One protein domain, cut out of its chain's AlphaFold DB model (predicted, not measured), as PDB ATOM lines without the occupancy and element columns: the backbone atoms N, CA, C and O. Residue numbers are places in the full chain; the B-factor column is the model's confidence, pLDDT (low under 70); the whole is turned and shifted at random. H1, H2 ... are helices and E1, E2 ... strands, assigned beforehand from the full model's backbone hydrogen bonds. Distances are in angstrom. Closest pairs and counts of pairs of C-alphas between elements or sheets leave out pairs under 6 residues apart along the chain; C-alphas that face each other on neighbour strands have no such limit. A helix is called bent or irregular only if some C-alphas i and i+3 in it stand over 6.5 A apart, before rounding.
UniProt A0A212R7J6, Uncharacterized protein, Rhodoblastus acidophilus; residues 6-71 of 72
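This is residues 6 to 71 of the 72 residues of an uncharacterized protein of Rhodoblastus acidophilus (UniProt A0A212R7J6). One twisted sheet of five short strands makes a wall, with the helices H1 and H2 over one of its faces and no named helix over the other. H1 lies over the side of E2 and E3, H2 over E4, and the two helices meet at a wide angle. The printed part has 66 residues with two named helices and five named strands, along the chain E1 E2 E3 H1 E4 H2 E5; the sheet is mixed, in the order E3 E2 E4 E1 E5, and the class is mixed, helices and strands. The whole is compact and rounded, with a radius of gyration of the C-alphas of 10.6 A and spans of 28 by 25 by 23 A.

The sheet holds, from edge to edge, E3 at residues 29 to 32, E2 at 17 to 21, E4 at 46 to 49, E1 at 6 to 9 and E5 at 68 to 70. E3 and E2 are antiparallel and form a hairpin; N 31 and O 18 are 2.8 A apart, within hydrogen-bond range. E2 and E4 are antiparallel, with N 48 and O 19 at 2.8 A. E4 and E1 are parallel, with N 8 and O 47 at 2.8 A. E1 and E5 are parallel at 49 degrees, with N 7 and O 69 at 3.0 A. H1, residues 35 to 43, is on the sheet at a height of 9.4 A, over E2 and only just over E3, on which 3 of its 9 C-alphas fall; it runs along the strands, at 1 degree to E2 on the local plane. Its closest C-alphas to E2 are those of Ala 41 and Ala 20, 6.7 A apart. H2, residues 51 to 63, is on the same face at a height of 8.2 A, over E4, and runs along the strands at 25 degrees to E4 on the local plane. The closest C-alphas of H2 and E1 are those of Pro 51 and Glu 9, 5.2 A apart. H2 touches H1 with residues 56 to 61 alone, the C-alphas of Ala 60 and Ala 36 being closest at 5.8 A; their lines are only just about perpendicular, at 71 degrees. E3, H1, E4 and E4, H2, E5 are split strand-helix-strand units, two strands that run the same way with another strand between them in the sheet, E2 and E1 in turn; both crossovers are right-handed. Of the O i to N i+4 pairs, 0 of 5 in H1 and 7 of 9 in H2 are within hydrogen-bond range; of the O i to N i+3 pairs in H1, 3 of 6 are.

E1 begins at C-alpha 6, (147.314, -21.158, 6.536), and E5 ends at C-alpha 70, (151.341, -18.603, 2.964). E2, the longest strand, is 13.3 A long. H2 is 19.0 A long, from (143.266, -13.873, -4.806) at C-alpha 51, and H1 is 15.8 A long. Both helices are irregular: C-alphas 36 and 39 in H1 are 8.1 A apart, and C-alphas 52 and 55 in H2 are 7.2 A apart.

The two C-alphas farthest apart, those of Thr 24 and His 52, are 28.3 A apart. The printed part has no cut, and no link is long. The mean pLDDT of the printed part is 78.9; residues 24 to 27, 33 to 42 and 71 are under 70.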
ATOM      1  N   ALA A   6     146.948 -21.026   7.941       86.31
ATOM      2  CA  ALA A   6     147.314 -21.158   6.536       86.31
ATOM      3  C   ALA A   6     146.347 -20.350   5.659       86.31
ATOM      4  O   ALA A   6     145.135 -20.522   5.778       86.31
ATOM      5  N   LEU A   7     146.860 -19.491   4.777       86.81
ATOM      6  CA  LEU A   7     146.048 -18.794   3.776       86.81
ATOM      7  C   LEU A   7     146.259 -19.447   2.406       86.81
ATOM      8  O   LEU A   7     147.366 -19.406   1.876       86.81
ATOM      9  N   ASN A   8     145.195 -20.032   1.859       88.12
ATOM     10  CA  ASN A   8     145.150 -20.651   0.539       88.12
ATOM     11  C   ASN A   8     144.347 -19.767  -0.419       88.12
ATOM     12  O   ASN A   8     143.115 -19.712  -0.357       88.12
ATOM     13  N   GLU A   9     145.045 -19.091  -1.323       88.00
ATOM     14  CA  GLU A   9     144.410 -18.310  -2.379       88.00
ATOM     15  C   GLU A   9     144.103 -19.220  -3.577       88.00
ATOM     16  O   GLU A   9     144.966 -19.950  -4.054       88.00
ATOM     17  N   SER A  10     142.865 -19.203  -4.073       84.56
ATOM     18  CA  SER A  10     142.462 -20.020  -5.222       84.56
ATOM     19  C   SER A  10     141.577 -19.237  -6.180       84.56
ATOM     20  O   SER A  10     140.575 -18.649  -5.773       84.56
ATOM     21  N   ALA A  11     141.897 -19.287  -7.476       85.50
ATOM     22  CA  ALA A  11     141.063 -18.706  -8.532       85.50
ATOM     23  C   ALA A  11     139.678 -19.378  -8.638       85.50
ATOM     24  O   ALA A  11     138.760 -18.812  -9.222       85.50
ATOM     25  N   HIS A  12     139.512 -20.570  -8.053       85.00
ATOM     26  CA  HIS A  12     138.226 -21.263  -7.977       85.00
ATOM     27  C   HIS A  12     137.373 -20.828  -6.775       85.00
ATOM     28  O   HIS A  12     136.202 -21.200  -6.694       85.00
ATOM     29  N   ALA A  13     137.926 -20.059  -5.830       83.44
ATOM     30  CA  ALA A  13     137.160 -19.533  -4.705       83.44
ATOM     31  C   ALA A  13     136.210 -18.421  -5.171       83.44
ATOM     32  O   ALA A  13     136.540 -17.615  -6.036       83.44
ATOM     33  N   THR A  14     135.019 -18.340  -4.583       84.94
ATOM     34  CA  THR A  14     134.067 -17.282  -4.940       84.94
ATOM     35  C   THR A  14     134.536 -15.932  -4.372       84.94
ATOM     36  O   THR A  14     134.741 -15.838  -3.159       84.94
ATOM     37  N   PRO A  15     134.680 -14.869  -5.189       84.38
ATOM     38  CA  PRO A  15     135.030 -13.539  -4.691       84.38
ATOM     39  C   PRO A  15     134.052 -13.048  -3.616       84.38
ATOM     40  O   PRO A  15     132.838 -13.223  -3.737       84.38
ATOM     41  N   GLY A  16     134.574 -12.435  -2.555       82.31
ATOM     42  CA  GLY A  16     133.786 -11.988  -1.402       82.31
ATOM     43  C   GLY A  16     133.406 -13.090  -0.403       82.31
ATOM     44  O   GLY A  16     132.763 -12.782   0.606       82.31
ATOM     45  N   TYR A  17     133.807 -14.341  -0.653       82.38
ATOM     46  CA  TYR A  17     133.647 -15.458   0.274       82.38
ATOM     47  C   TYR A  17     134.992 -15.915   0.825       82.38
ATOM     48  O   TYR A  17     136.018 -15.913   0.145       82.38
ATOM     49  N   VAL A  18     134.958 -16.337   2.084       84.25
ATOM     50  CA  VAL A  18     136.103 -16.891   2.795       84.25
ATOM     51  C   VAL A  18     135.651 -18.148   3.509       84.25
ATOM     52  O   VAL A  18     134.662 -18.119   4.235       84.25
ATOM     53  N   VAL A  19     136.371 -19.245   3.315       84.94
ATOM     54  CA  VAL A  19     136.060 -20.520   3.967       84.94
ATOM     55  C   VAL A  19     137.170 -20.844   4.947       84.94
ATOM     56  O   VAL A  19     138.312 -20.997   4.529       84.94
ATOM     57  N   ALA A  20     136.851 -20.962   6.232       83.88
ATOM     58  CA  ALA A  20     137.789 -21.460   7.224       83.88
ATOM     59  C   ALA A  20     137.524 -22.918   7.568       83.88
ATOM     60  O   ALA A  20     136.395 -23.319   7.853       83.88
ATOM     61  N   THR A  21     138.595 -23.696   7.565       82.94
ATOM     62  CA  THR A  21     138.604 -25.119   7.872       82.94
ATOM     63  C   THR A  21     139.573 -25.381   9.017       82.94
ATOM     64  O   THR A  21     140.623 -24.750   9.153       82.94
ATOM     65  N   SER A  22     139.181 -26.290   9.901       79.62
ATOM     66  CA  SER A  22     140.043 -26.813  10.950       79.62
ATOM     67  C   SER A  22     140.135 -28.316  10.775       79.62
ATOM     68  O   SER A  22     139.178 -28.962  10.354       79.62
ATOM     69  N   ARG A  23     141.291 -28.885  11.108       72.00
ATOM     70  CA  ARG A  23     141.474 -30.338  11.145       72.00
ATOM     71  C   ARG A  23     140.736 -30.982  12.315       72.00
ATOM     72  O   ARG A  23     140.491 -32.181  12.280       72.00
ATOM     73  N   THR A  24     140.412 -30.203  13.345       67.94
ATOM     74  CA  THR A  24     139.783 -30.683  14.581       67.94
ATOM     75  C   THR A  24     138.363 -30.160  14.774       67.94
ATOM     76  O   THR A  24     137.584 -30.801  15.475       67.94
ATOM     77  N   ALA A  25     138.001 -29.035  14.146       60.47
ATOM     78  CA  ALA A  25     136.651 -28.486  14.188       60.47
ATOM     79  C   ALA A  25     135.924 -28.656  12.843       60.47
ATOM     80  O   ALA A  25     136.266 -28.037  11.835       60.47
ATOM     81  N   THR A  26     134.874 -29.474  12.866       59.47
ATOM     82  CA  THR A  26     133.808 -29.518  11.856       59.47
ATOM     83  C   THR A  26     132.555 -28.903  12.476       59.47
ATOM     84  O   THR A  26     132.206 -29.295  13.591       59.47
ATOM     85  N   PRO A  27     131.855 -27.973  11.801       61.78
ATOM     86  CA  PRO A  27     131.903 -27.678  10.363       61.78
ATOM     87  C   PRO A  27     132.914 -26.594   9.944       61.78
ATOM     88  O   PRO A  27     133.364 -25.787  10.753       61.78
ATOM     89  N   ALA A  28     133.211 -26.549   8.640       72.94
ATOM     90  CA  ALA A  28     133.855 -25.393   8.021       72.94
ATOM     91  C   ALA A  28     132.932 -24.170   8.123       72.94
ATOM     92  O   ALA A  28     131.735 -24.276   7.847       72.94
ATOM     93  N   ILE A  29     133.475 -23.008   8.488       73.44
ATOM     94  CA  ILE A  29     132.702 -21.763   8.487       73.44
ATOM     95  C   ILE A  29     132.921 -21.044   7.165       73.44
ATOM     96  O   ILE A  29     134.052 -20.782   6.759       73.44
ATOM     97  N   VAL A  30     131.814 -20.684   6.520       73.94
ATOM     98  CA  VAL A  30     131.805 -19.804   5.355       73.94
ATOM     99  C   VAL A  30     131.441 -18.399   5.820       73.94
ATOM    100  O   VAL A  30     130.333 -18.162   6.299       73.94
ATOM    101  N   TRP A  31     132.360 -17.453   5.658       77.88
ATOM    102  CA  TRP A  31     132.094 -16.032   5.843       77.88
ATOM    103  C   TRP A  31     131.801 -15.363   4.508       77.88
ATOM    104  O   TRP A  31     132.502 -15.564   3.516       77.88
ATOM    105  N   ARG A  32     130.778 -14.510   4.519       70.44
ATOM    106  CA  ARG A  32     130.397 -13.640   3.409       70.44
ATOM    107  C   ARG A  32     130.296 -12.214   3.941       70.44
ATOM    108  O   ARG A  32     129.509 -11.966   4.850       70.44
ATOM    109  N   GLY A  33     131.065 -11.281   3.381       66.38
ATOM    110  CA  GLY A  33     130.984  -9.859   3.734       66.38
ATOM    111  C   GLY A  33     132.301  -9.251   4.215       66.38
ATOM    112  O   GLY A  33     133.380  -9.672   3.809       66.38
ATOM    113  N   ALA A  34     132.215  -8.209   5.048       63.88
ATOM    114  CA  ALA A  34     133.387  -7.464   5.496       63.88
ATOM    115  C   ALA A  34     134.322  -8.354   6.334       63.88
ATOM    116  O   ALA A  34     133.985  -8.761   7.445       63.88
ATOM    117  N   PHE A  35     135.539  -8.590   5.835       65.81
ATOM    118  CA  PHE A  35     136.585  -9.415   6.468       65.81
ATOM    119  C   PHE A  35     137.067  -8.897   7.844       65.81
ATOM    120  O   PHE A  35     137.959  -9.470   8.467       65.81
ATOM    121  N   ALA A  36     136.467  -7.820   8.353       58.09
ATOM    122  CA  ALA A  36     136.740  -7.237   9.656       58.09
ATOM    123  C   ALA A  36     136.353  -8.150  10.836       58.09
ATOM    124  O   ALA A  36     136.851  -7.920  11.937       58.09
ATOM    125  N   ASP A  37     135.543  -9.199  10.641       64.94
ATOM    126  CA  ASP A  37     135.122 -10.126  11.711       64.94
ATOM    127  C   ASP A  37     135.840 -11.494  11.705       64.94
ATOM    128  O   ASP A  37     135.370 -12.493  12.248       64.94
ATOM    129  N   LEU A  38     137.061 -11.552  11.161       69.44
ATOM    130  CA  LEU A  38     137.923 -12.747  11.221       69.44
ATOM    131  C   LEU A  38     138.416 -13.104  12.646       69.44
ATOM    132  O   LEU A  38     139.404 -13.816  12.800       69.44
ATOM    133  N   ARG A  39     137.769 -12.631  13.723       67.88
ATOM    134  CA  ARG A  39     138.132 -13.009  15.107       67.88
ATOM    135  C   ARG A  39     137.980 -14.513  15.328       67.88
ATOM    136  O   ARG A  39     138.825 -15.127  15.975       67.88
ATOM    137  N   HIS A  40     136.948 -15.094  14.728       68.81
ATOM    138  CA  HIS A  40     136.660 -16.522  14.784       68.81
ATOM    139  C   HIS A  40     137.693 -17.372  14.032       68.81
ATOM    140  O   HIS A  40     137.822 -18.554  14.330       68.81
ATOM    141  N   ALA A  41     138.492 -16.779  13.132       69.19
ATOM    142  CA  ALA A  41     139.531 -17.488  12.384       69.19
ATOM    143  C   ALA A  41     140.652 -18.041  13.285       69.19
ATOM    144  O   ALA A  41     141.315 -18.994  12.901       69.19
ATOM    145  N   ARG A  42     140.833 -17.520  14.511       69.69
ATOM    146  CA  ARG A  42     141.838 -18.027  15.471       69.69
ATOM    147  C   ARG A  42     141.650 -19.497  15.860       69.69
ATOM    148  O   ARG A  42     142.609 -20.117  16.302       69.69
ATOM    149  N   GLY A  43     140.435 -20.030  15.734       72.94
ATOM    150  CA  GLY A  43     140.139 -21.438  16.002       72.94
ATOM    151  C   GLY A  43     140.379 -22.369  14.810       72.94
ATOM    152  O   GLY A  43     140.178 -23.570  14.952       72.94
ATOM    153  N   TYR A  44     140.774 -21.835  13.649       79.38
ATOM    154  CA  TYR A  44     140.890 -22.586  12.400       79.38
ATOM    155  C   TYR A  44     142.341 -22.732  11.954       79.38
ATOM    156  O   TYR A  44     143.175 -21.854  12.171       79.38
ATOM    157  N   ASP A  45     142.633 -23.856  11.301       83.56
ATOM    158  CA  ASP A  45     143.961 -24.153  10.769       83.56
ATOM    159  C   ASP A  45     144.197 -23.453   9.427       83.56
ATOM    160  O   ASP A  45     145.334 -23.145   9.066       83.56
ATOM    161  N   THR A  46     143.144 -23.268   8.631       85.56
ATOM    162  CA  THR A  46     143.261 -22.878   7.227       85.56
ATOM    163  C   THR A  46     142.112 -21.979   6.801       85.56
ATOM    164  O   THR A  46     140.976 -22.144   7.238       85.56
ATOM    165  N   VAL A  47     142.413 -21.025   5.924       86.75
ATOM    166  CA  VAL A  47     141.455 -20.148   5.260       86.75
ATOM    167  C   VAL A  47     141.656 -20.227   3.757       86.75
ATOM    168  O   VAL A  47     142.770 -20.075   3.268       86.75
ATOM    169  N   HIS A  48     140.563 -20.411   3.029       87.06
ATOM    170  CA  HIS A  48     140.510 -20.360   1.578       87.06
ATOM    171  C   HIS A  48     139.829 -19.071   1.132       87.06
ATOM    172  O   HIS A  48     138.753 -18.729   1.636       87.06
ATOM    173  N   CYS A  49     140.434 -18.366   0.183       87.81
ATOM    174  CA  CYS A  49     139.873 -17.140  -0.370       87.81
ATOM    175  C   CYS A  49     140.236 -16.945  -1.843       87.81
ATOM    176  O   CYS A  49     141.111 -17.618  -2.389       87.81
ATOM    177  N   HIS A  50     139.547 -16.010  -2.494       90.00
ATOM    178  CA  HIS A  50     139.899 -15.594  -3.844       90.00
ATOM    179  C   HIS A  50     141.120 -14.646  -3.812       90.00
ATOM    180  O   HIS A  50     141.176 -13.783  -2.928       90.00
ATOM    181  N   PRO A  51     142.061 -14.716  -4.778       87.56
ATOM    182  CA  PRO A  51     143.266 -13.873  -4.806       87.56
ATOM    183  C   PRO A  51     142.973 -12.367  -4.741       87.56
ATOM    184  O   PRO A  51     143.688 -11.601  -4.101       87.56
ATOM    185  N   HIS A  52     141.857 -11.938  -5.340       87.38
ATOM    186  CA  HIS A  52     141.393 -10.544  -5.290       87.38
ATOM    187  C   HIS A  52     141.122 -10.036  -3.858       87.38
ATOM    188  O   HIS A  52     141.220  -8.839  -3.585       87.38
ATOM    189  N   ASP A  53     140.791 -10.936  -2.930       85.75
ATOM    190  CA  ASP A  53     140.493 -10.611  -1.535       85.75
ATOM    191  C   ASP A  53     141.654 -10.937  -0.582       85.75
ATOM    192  O   ASP A  53     141.653 -10.469   0.560       85.75
ATOM    193  N   GLY A  54     142.681 -11.659  -1.049       84.31
ATOM    194  CA  GLY A  54     143.839 -12.079  -0.252       84.31
ATOM    195  C   GLY A  54     144.517 -10.917   0.478       84.31
ATOM    196  O   GLY A  54     144.756 -10.988   1.682       84.31
ATOM    197  N   ALA A  55     144.722  -9.782  -0.202       86.19
ATOM    198  CA  ALA A  55     145.300  -8.582   0.412       86.19
ATOM    199  C   ALA A  55     144.442  -8.012   1.561       86.19
ATOM    200  O   ALA A  55     144.973  -7.649   2.612       86.19
ATOM    201  N   LYS A  56     143.112  -7.976   1.397       85.94
ATOM    202  CA  LYS A  56     142.182  -7.477   2.426       85.94
ATOM    203  C   LYS A  56     142.137  -8.415   3.629       85.94
ATOM    204  O   LYS A  56     142.100  -7.958   4.770       85.94
ATOM    205  N   ILE A  57     142.169  -9.721   3.375       84.19
ATOM    206  CA  ILE A  57     142.168 -10.758   4.408       84.19
ATOM    207  C   ILE A  57     143.477 -10.718   5.196       84.19
ATOM    208  O   ILE A  57     143.435 -10.677   6.422       84.19
ATOM    209  N   ARG A  58     144.631 -10.618   4.522       84.31
ATOM    210  CA  ARG A  58     145.938 -10.428   5.173       84.31
ATOM    211  C   ARG A  58     145.944  -9.204   6.085       84.31
ATOM    212  O   ARG A  58     146.326  -9.321   7.246       84.31
ATOM    213  N   ALA A  59     145.465  -8.057   5.599       85.62
ATOM    214  CA  ALA A  59     145.376  -6.839   6.404       85.62
ATOM    215  C   ALA A  59     144.479  -7.024   7.643       85.62
ATOM    216  O   ALA A  59     144.848  -6.622   8.746       85.62
ATOM    217  N   ALA A  60     143.328  -7.685   7.491       84.44
ATOM    218  CA  ALA A  60     142.413  -7.961   8.597       84.44
ATOM    219  C   ALA A  60     142.981  -8.958   9.627       84.44
ATOM    220  O   ALA A  60     142.752  -8.792  10.827       84.44
ATOM    221  N   LEU A  61     143.731  -9.972   9.185       84.00
ATOM    222  CA  LEU A  61     144.409 -10.935  10.059       84.00
ATOM    223  C   LEU A  61     145.575 -10.276  10.811       84.00
ATOM    224  O   LEU A  61     145.688 -10.442  12.029       84.00
ATOM    225  N   ALA A  62     146.371  -9.454  10.120       84.31
ATOM    226  CA  ALA A  62     147.462  -8.679  10.708       84.31
ATOM    227  C   ALA A  62     146.951  -7.699  11.776       84.31
ATOM    228  O   ALA A  62     147.468  -7.684  12.892       84.31
ATOM    229  N   ALA A  63     145.868  -6.966  11.491       84.44
ATOM    230  CA  ALA A  63     145.214  -6.072  12.453       84.44
ATOM    231  C   ALA A  63     144.690  -6.798  13.709       84.44
ATOM    232  O   ALA A  63     144.466  -6.177  14.745       84.44
ATOM    233  N   LYS A  64     144.482  -8.118  13.633       81.25
ATOM    234  CA  LYS A  64     144.037  -8.966  14.749       81.25
ATOM    235  C   LYS A  64     145.172  -9.766  15.388       81.25
ATOM    236  O   LYS A  64     144.881 -10.624  16.227       81.25
ATOM    237  N   HIS A  65     146.430  -9.519  15.020       84.56
ATOM    238  CA  HIS A  65     147.591 -10.285  15.484       84.56
ATOM    239  C   HIS A  65     147.433 -11.801  15.271       84.56
ATOM    240  O   HIS A  65     147.816 -12.599  16.126       84.56
ATOM    241  N   ILE A  66     146.807 -12.206  14.162       81.19
ATOM    242  CA  ILE A  66     146.688 -13.615  13.781       81.19
ATOM    243  C   ILE A  66     147.857 -13.921  12.838       81.19
ATOM    244  O   ILE A  66     147.902 -13.344  11.751       81.19
ATOM    245  N   PRO A  67     148.817 -14.773  13.233       81.06
ATOM    246  CA  PRO A  67     149.939 -15.113  12.371       81.06
ATOM    247  C   PRO A  67     149.450 -15.952  11.192       81.06
ATOM    248  O   PRO A  67     148.717 -16.925  11.372       81.06
ATOM    249  N   VAL A  68     149.873 -15.564   9.991       81.19
ATOM    250  CA  VAL A  68     149.486 -16.212   8.736       81.19
ATOM    251  C   VAL A  68     150.712 -16.850   8.105       81.19
ATOM    252  O   VAL A  68     151.772 -16.229   8.047       81.19
ATOM    253  N   ARG A  69     150.572 -18.084   7.625       83.12
ATOM    254  CA  ARG A  69     151.548 -18.743   6.759       83.12
ATOM    255  C   ARG A  69     150.957 -18.847   5.360       83.12
ATOM    256  O   ARG A  69     149.852 -19.360   5.195       83.12
ATOM    257  N   GLU A  70     151.703 -18.391   4.365       74.44
ATOM    258  CA  GLU A  70     151.341 -18.603   2.964       74.44
ATOM    259  C   GLU A  70     151.650 -20.053   2.582       74.44
ATOM    260  O   GLU A  70     152.721 -20.586   2.896       74.44
ATOM    261  N   VAL A  71     150.674 -20.710   1.963       69.25
ATOM    262  CA  VAL A  71     150.821 -22.046   1.389       69.25
ATOM    263  C   VAL A  71     150.606 -21.863  -0.107       69.25
ATOM    264  O   VAL A  71     149.534 -21.427  -0.522       69.25
TER     265      VAL A  71